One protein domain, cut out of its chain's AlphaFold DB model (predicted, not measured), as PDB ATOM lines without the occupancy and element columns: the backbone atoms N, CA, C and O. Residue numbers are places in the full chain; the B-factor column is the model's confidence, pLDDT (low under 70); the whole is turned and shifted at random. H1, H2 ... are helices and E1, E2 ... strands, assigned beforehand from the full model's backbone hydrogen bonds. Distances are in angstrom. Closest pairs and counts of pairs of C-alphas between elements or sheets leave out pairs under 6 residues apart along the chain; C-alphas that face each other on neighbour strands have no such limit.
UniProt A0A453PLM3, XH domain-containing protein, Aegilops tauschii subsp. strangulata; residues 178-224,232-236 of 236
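What this domain is: This is residues 178 to 224 and 232 to 236 of the 236 residues of the protein "XH domain-containing protein" of Aegilops tauschii subsp. strangulata (UniProt A0A453PLM3). Two small parts lie one after the other along the longest axis: a pair of helices, with the shorter H1 packed at a steep angle on the longer H2, and a small ribbon of two antiparallel strands, E1 and E2. A short link leads from H2 to E1, and no named helix covers the ribbon. The printed part has 52 residues, with two named helices and two named strands in the order H1, H2, E1, E2; the sheet's order is E1 - E2, and the class is mixed, helices and strands. The whole is loose, with a radius of gyration of the C-alphas of 13.5 A, and elongated, spanning 44 by 23 by 15 A.

How they stand to each other: The sheet has two strands, E1, residues 219 to 223, and E2, residues 232 to 234. They are antiparallel neighbours, with 149 degrees between their N-to-C directions. The C-alphas of Phe 219 and Ala 234 face each other at 4.5 A, and those of Glu 220 and Ser 233 at 5.3 A. N 220 and O 233 are within hydrogen-bond range at 2.9 A, as are N 233 and O 220 at 3.0 A. A short link of 6 residues stands between E1 and H2, residues 196 to 212. H2 and E2 are apart. H1, residues 180 to 190, touches H2, with 11 pairs of C-alphas within 8 A; the closest C-alphas are those of Ala 184 and Ser 200, 5.6 A apart. Their lines stand at a steep tilt of 57 degrees, and they run opposite ways. A tight link of 5 residues joins them. H1 is apart from both E1 and E2. In H2 every O i to N i+4 pair is within hydrogen-bond range; in H1 6 of 7 are.

Where its parts are: E1 is 12.5 A long from first to last C-alpha, from Phe 219 at (182.438, 323.945, 292.704) to Met 223 at (194.900, 323.694, 293.796). E2 measures 6.9 A from Ser 232 to Ala 234. H2, the longest helix with 17 residues, measures 23.8 A and ends with C-alpha 212 at (169.043, 323.328, 300.422). H1 has 11 residues and measures 15.7 A, beginning with C-alpha 180 at (161.088, 328.291, 288.518).

The domain as a whole: The two C-alphas farthest apart, those of Glu 194 and Asn 224, are 45.0 A apart. Residues 225 to 231 are cut out, and C-alphas 224 and 232 are 11.5 A apart across the cut, which lies in the link between E1 and E2. The links printed whole are tight from H1 to H2 and short from H2 to E1. The mean pLDDT of the printed part is 72.8; it is under 70 in residues 189 to 200 and 232 to 236. Gly 236 is the chain's last residue.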
ATOM      1  N   LEU A 178     165.368 328.911 293.837       78.94
ATOM      2  CA  LEU A 178     165.359 328.788 292.383       78.94
ATOM      3  C   LEU A 178     164.155 329.542 291.795       78.94
ATOM      4  O   LEU A 178     163.013 329.314 292.190       78.94
ATOM      5  N   ASP A 179     164.384 330.433 290.826       78.44
ATOM      6  CA  ASP A 179     163.278 331.026 290.064       78.44
ATOM      7  C   ASP A 179     162.785 330.006 289.036       78.44
ATOM      8  O   ASP A 179     163.395 329.824 287.981       78.44
ATOM      9  N   LEU A 180     161.676 329.338 289.352       76.06
ATOM     10  CA  LEU A 180     161.088 328.291 288.518       76.06
ATOM     11  C   LEU A 180     160.774 328.763 287.090       76.06
ATOM     12  O   LEU A 180     160.854 327.961 286.161       76.06
ATOM     13  N   LYS A 181     160.422 330.041 286.885       76.31
ATOM     14  CA  LYS A 181     160.077 330.556 285.550       76.31
ATOM     15  C   LYS A 181     161.323 330.728 284.695       76.31
ATOM     16  O   LYS A 181     161.349 330.264 283.555       76.31
ATOM     17  N   GLU A 182     162.348 331.369 285.250       78.81
ATOM     18  CA  GLU A 182     163.608 331.581 284.535       78.81
ATOM     19  C   GLU A 182     164.391 330.271 284.376       78.81
ATOM     20  O   GLU A 182     164.957 330.029 283.311       78.81
ATOM     21  N   PHE A 183     164.348 329.370 285.363       77.81
ATOM     22  CA  PHE A 183     164.954 328.043 285.243       77.81
ATOM     23  C   PHE A 183     164.263 327.201 284.166       77.81
ATOM     24  O   PHE A 183     164.934 326.629 283.312       77.81
ATOM     25  N   ALA A 184     162.926 327.185 284.129       75.12
ATOM     26  CA  ALA A 184     162.203 326.473 283.079       75.12
ATOM     27  C   ALA A 184     162.458 327.049 281.686       75.12
ATOM     28  O   ALA A 184     162.524 326.306 280.707       75.12
ATOM     29  N   LYS A 185     162.629 328.367 281.579       79.19
ATOM     30  CA  LYS A 185     163.017 329.021 280.328       79.19
ATOM     31  C   LYS A 185     164.425 328.617 279.886       79.19
ATOM     32  O   LYS A 185     164.604 328.353 278.702       79.19
ATOM     33  N   ALA A 186     165.381 328.526 280.812       75.81
ATOM     34  CA  ALA A 186     166.732 328.044 280.525       75.81
ATOM     35  C   ALA A 186     166.724 326.572 280.076       75.81
ATOM     36  O   ALA A 186     167.263 326.259 279.021       75.81
ATOM     37  N   CYS A 187     166.011 325.680 280.776       70.88
ATOM     38  CA  CYS A 187     165.894 324.272 280.372       70.88
ATOM     39  C   CYS A 187     165.267 324.089 278.980       70.88
ATOM     40  O   CYS A 187     165.644 323.178 278.251       70.88
ATOM     41  N   LYS A 188     164.327 324.958 278.591       70.44
ATOM     42  CA  LYS A 188     163.693 324.937 277.260       70.44
ATOM     43  C   LYS A 188     164.614 325.379 276.123       70.44
ATOM     44  O   LYS A 188     164.290 325.109 274.973       70.44
ATOM     45  N   GLN A 189     165.708 326.088 276.411       66.31
ATOM     46  CA  GLN A 189     166.700 326.441 275.391       66.31
ATOM     47  C   GLN A 189     167.581 325.240 275.015       66.31
ATOM     48  O   GLN A 189     168.067 325.192 273.888       66.31
ATOM     49  N   ASP A 190     167.698 324.253 275.912       60.50
ATOM     50  CA  ASP A 190     168.595 323.102 275.767       60.50
ATOM     51  C   ASP A 190     167.867 321.761 275.500       60.50
ATOM     52  O   ASP A 190     168.515 320.774 275.152       60.50
ATOM     53  N   LEU A 191     166.531 321.694 275.636       57.72
ATOM     54  CA  LEU A 191     165.719 320.468 275.501       57.72
ATOM     55  C   LEU A 191     164.612 320.598 274.429       57.72
ATOM     56  O   LEU A 191     164.038 321.670 274.243       57.72
ATOM     57  N   LEU A 192     164.276 319.492 273.741       58.44
ATOM     58  CA  LEU A 192     163.187 319.421 272.749       58.44
ATOM     59  C   LEU A 192     161.826 319.780 273.385       58.44
ATOM     60  O   LEU A 192     161.496 319.345 274.486       58.44
ATOM     61  N   GLN A 193     161.036 320.586 272.671       57.94
ATOM     62  CA  GLN A 193     159.957 321.433 273.209       57.94
ATOM     63  C   GLN A 193     158.809 320.696 273.937       57.94
ATOM     64  O   GLN A 193     158.119 321.323 274.742       57.94
ATOM     65  N   GLU A 194     158.604 319.401 273.676       55.25
ATOM     66  CA  GLU A 194     157.470 318.611 274.191       55.25
ATOM     67  C   GLU A 194     157.791 317.885 275.519       55.25
ATOM     68  O   GLU A 194     156.948 317.867 276.416       55.25
ATOM     69  N   ASP A 195     159.036 317.425 275.714       56.19
ATOM     70  CA  ASP A 195     159.516 316.785 276.959       56.19
ATOM     71  C   ASP A 195     160.128 317.796 277.957       56.19
ATOM     72  O   ASP A 195     160.168 317.573 279.173       56.19
ATOM     73  N   ALA A 196     160.528 318.977 277.468       57.88
ATOM     74  CA  ALA A 196     161.242 320.000 278.235       57.88
ATOM     75  C   ALA A 196     160.500 320.514 279.485       57.88
ATOM     76  O   ALA A 196     161.134 320.941 280.452       57.88
ATOM     77  N   GLN A 197     159.161 320.516 279.493       57.41
ATOM     78  CA  GLN A 197     158.376 321.028 280.626       57.41
ATOM     79  C   GLN A 197     158.390 320.055 281.820       57.41
ATOM     80  O   GLN A 197     158.495 320.496 282.969       57.41
ATOM     81  N   VAL A 198     158.288 318.747 281.557       60.78
ATOM     82  CA  VAL A 198     158.299 317.695 282.588       60.78
ATOM     83  C   VAL A 198     159.719 317.501 283.116       60.78
ATOM     84  O   VAL A 198     159.923 317.493 284.333       60.78
ATOM     85  N   ASP A 199     160.707 317.475 282.219       69.25
ATOM     86  CA  ASP A 199     162.120 317.349 282.581       69.25
ATOM     87  C   ASP A 199     162.622 318.542 283.399       69.25
ATOM     88  O   ASP A 199     163.338 318.364 284.389       69.25
ATOM     89  N   SER A 200     162.187 319.759 283.061       69.88
ATOM     90  CA  SER A 200     162.557 320.961 283.807       69.88
ATOM     91  C   SER A 200     162.060 320.937 285.256       69.88
ATOM     92  O   SER A 200     162.826 321.270 286.155       69.88
ATOM     93  N   SER A 201     160.826 320.493 285.511       73.25
ATOM     94  CA  SER A 201     160.266 320.410 286.872       73.25
ATOM     95  C   SER A 201     161.024 319.409 287.760       73.25
ATOM     96  O   SER A 201     161.322 319.677 288.932       73.25
ATOM     97  N   VAL A 202     161.404 318.264 287.184       80.06
ATOM     98  CA  VAL A 202     162.203 317.240 287.875       80.06
ATOM     99  C   VAL A 202     163.625 317.744 288.145       80.06
ATOM    100  O   VAL A 202     164.168 317.516 289.228       80.06
ATOM    101  N   LEU A 203     164.231 318.455 287.190       79.38
ATOM    102  CA  LEU A 203     165.529 319.108 287.363       79.38
ATOM    103  C   LEU A 203     165.479 320.214 288.424       79.38
ATOM    104  O   LEU A 203     166.354 320.221 289.288       79.38
ATOM    105  N   CYS A 204     164.453 321.074 288.429       78.88
ATOM    106  CA  CYS A 204     164.243 322.091 289.467       78.88
ATOM    107  C   CYS A 204     164.294 321.466 290.858       78.88
ATOM    108  O   CYS A 204     165.121 321.856 291.674       78.88
ATOM    109  N   SER A 205     163.478 320.433 291.093       81.00
ATOM    110  CA  SER A 205     163.402 319.747 292.389       81.00
ATOM    111  C   SER A 205     164.759 319.188 292.839       81.00
ATOM    112  O   SER A 205     165.114 319.257 294.015       81.00
ATOM    113  N   LYS A 206     165.556 318.643 291.905       83.25
ATOM    114  CA  LYS A 206     166.909 318.140 292.202       83.25
ATOM    115  C   LYS A 206     167.868 319.266 292.579       83.25
ATOM    116  O   LYS A 206     168.664 319.098 293.499       83.25
ATOM    117  N   TRP A 207     167.814 320.388 291.866       82.88
ATOM    118  CA  TRP A 207     168.640 321.555 292.163       82.88
ATOM    119  C   TRP A 207     168.231 322.217 293.476       82.88
ATOM    120  O   TRP A 207     169.106 322.525 294.273       82.88
ATOM    121  N   GLU A 208     166.939 322.350 293.761       82.94
ATOM    122  CA  GLU A 208     166.439 322.852 295.046       82.94
ATOM    123  C   GLU A 208     166.905 321.979 296.216       82.94
ATOM    124  O   GLU A 208     167.424 322.502 297.198       82.94
ATOM    125  N   ALA A 209     166.812 320.649 296.094       84.50
ATOM    126  CA  ALA A 209     167.298 319.729 297.122       84.50
ATOM    127  C   ALA A 209     168.815 319.847 297.354       84.50
ATOM    128  O   ALA A 209     169.270 319.790 298.494       84.50
ATOM    129  N   ARG A 210     169.594 320.036 296.282       83.50
ATOM    130  CA  ARG A 210     171.043 320.272 296.354       83.50
ATOM    131  C   ARG A 210     171.365 321.624 297.002       83.50
ATOM    132  O   ARG A 210     172.200 321.678 297.892       83.50
ATOM    133  N   ILE A 211     170.689 322.700 296.596       83.50
ATOM    134  CA  ILE A 211     170.901 324.057 297.128       83.50
ATOM    135  C   ILE A 211     170.494 324.152 298.609       83.50
ATOM    136  O   ILE A 211     171.108 324.904 299.366       83.50
ATOM    137  N   ALA A 212     169.483 323.390 299.032       82.75
ATOM    138  CA  ALA A 212     169.043 323.328 300.422       82.75
ATOM    139  C   ALA A 212     170.021 322.582 301.350       82.75
ATOM    140  O   ALA A 212     169.959 322.765 302.568       82.75
ATOM    141  N   ASP A 213     170.917 321.752 300.809       83.81
ATOM    142  CA  ASP A 213     171.945 321.061 301.585       83.81
ATOM    143  C   ASP A 213     173.126 321.999 301.869       83.81
ATOM    144  O   ASP A 213     173.875 322.398 300.977       83.81
ATOM    145  N   SER A 214     173.341 322.322 303.146       79.88
ATOM    146  CA  SER A 214     174.449 323.177 303.582       79.88
ATOM    147  C   SER A 214     175.835 322.590 303.303       79.88
ATOM    148  O   SER A 214     176.815 323.332 303.310       79.88
ATOM    149  N   ASN A 215     175.931 321.274 303.084       84.62
ATOM    150  CA  ASN A 215     177.180 320.586 302.754       84.62
ATOM    151  C   ASN A 215     177.410 320.471 301.240       84.62
ATOM    152  O   ASN A 215     178.418 319.908 300.801       84.62
ATOM    153  N   TRP A 216     176.485 320.969 300.418       84.62
ATOM    154  CA  TRP A 216     176.634 320.909 298.977       84.62
ATOM    155  C   TRP A 216     177.551 322.027 298.472       84.62
ATOM    156  O   TRP A 216     177.254 323.218 298.544       84.62
ATOM    157  N   HIS A 217     178.694 321.616 297.920       79.38
ATOM    158  CA  HIS A 217     179.700 322.503 297.341       79.38
ATOM    159  C   HIS A 217     179.768 322.275 295.820       79.38
ATOM    160  O   HIS A 217     180.473 321.359 295.378       79.38
ATOM    161  N   PRO A 218     179.027 323.065 295.011       76.12
ATOM    162  CA  PRO A 218     178.868 322.834 293.570       76.12
ATOM    163  C   PRO A 218     180.148 323.048 292.760       76.12
ATOM    164  O   PRO A 218     180.239 322.574 291.630       76.12
ATOM    165  N   PHE A 219     181.142 323.727 293.330       80.00
ATOM    166  CA  PHE A 219     182.438 323.945 292.704       80.00
ATOM    167  C   PHE A 219     183.525 323.210 293.476       80.00
ATOM    168  O   PHE A 219     183.622 323.309 294.699       80.00
ATOM    169  N   GLU A 220     184.357 322.478 292.745       75.06
ATOM    170  CA  GLU A 220     185.584 321.902 293.269       75.06
ATOM    171  C   GLU A 220     186.749 322.832 292.947       75.06
ATOM    172  O   GLU A 220     186.996 323.160 291.782       75.06
ATOM    173  N   VAL A 221     187.453 323.273 293.987       74.19
ATOM    174  CA  VAL A 221     188.631 324.129 293.854       74.19
ATOM    175  C   VAL A 221     189.834 323.241 293.554       74.19
ATOM    176  O   VAL A 221     190.252 322.456 294.404       74.19
ATOM    177  N   ARG A 222     190.408 323.357 292.350       74.50
ATOM    178  CA  ARG A 222     191.677 322.692 292.029       74.50
ATOM    179  C   ARG A 222     192.843 323.577 292.446       74.50
ATOM    180  O   ARG A 222     193.019 324.680 291.926       74.50
ATOM    181  N   MET A 223     193.655 323.064 293.361       73.38
ATOM    182  CA  MET A 223     194.900 323.694 293.796       73.38
ATOM    183  C   MET A 223     196.067 323.241 292.911       73.38
ATOM    184  O   MET A 223     196.086 322.111 292.424       73.38
ATOM    185  N   ASN A 224     197.035 324.130 292.692       73.88
ATOM    186  CA  ASN A 224     198.359 323.770 292.180       73.88
ATOM    187  C   ASN A 224     199.251 323.219 293.298       73.88
ATOM    188  O   ASN A 224     198.967 323.437 294.474       73.88
ATOM    189  N   SER A 232     188.376 326.728 289.448       64.94
ATOM    190  CA  SER A 232     187.255 325.978 290.015       64.94
ATOM    191  C   SER A 232     186.459 325.285 288.897       64.94
ATOM    192  O   SER A 232     186.239 325.861 287.832       64.94
ATOM    193  N   SER A 233     186.052 324.029 289.103       64.62
ATOM    194  CA  SER A 233     185.222 323.270 288.150       64.62
ATOM    195  C   SER A 233     183.875 322.940 288.776       64.62
ATOM    196  O   SER A 233     183.827 322.541 289.937       64.62
ATOM    197  N   ALA A 234     182.788 323.071 288.014       64.00
ATOM    198  CA  ALA A 234     181.472 322.638 288.472       64.00
ATOM    199  C   ALA A 234     181.425 321.103 288.587       64.00
ATOM    200  O   ALA A 234     181.914 320.399 287.699       64.00
ATOM    201  N   LYS A 235     180.847 320.592 289.677       62.16
ATOM    202  CA  LYS A 235     180.500 319.173 289.833       62.16
ATOM    203  C   LYS A 235     179.173 318.917 289.103       62.16
ATOM    204  O   LYS A 235     178.230 319.680 289.299       62.16
ATOM    205  N   GLY A 236     179.117 317.885 288.254       50.50
ATOM    206  CA  GLY A 236     177.894 317.466 287.542       50.50
ATOM    207  C   GLY A 236     176.810 316.930 288.478       50.50
ATOM    208  O   GLY A 236     177.160 316.173 289.405       50.50
TER     209      GLY A 236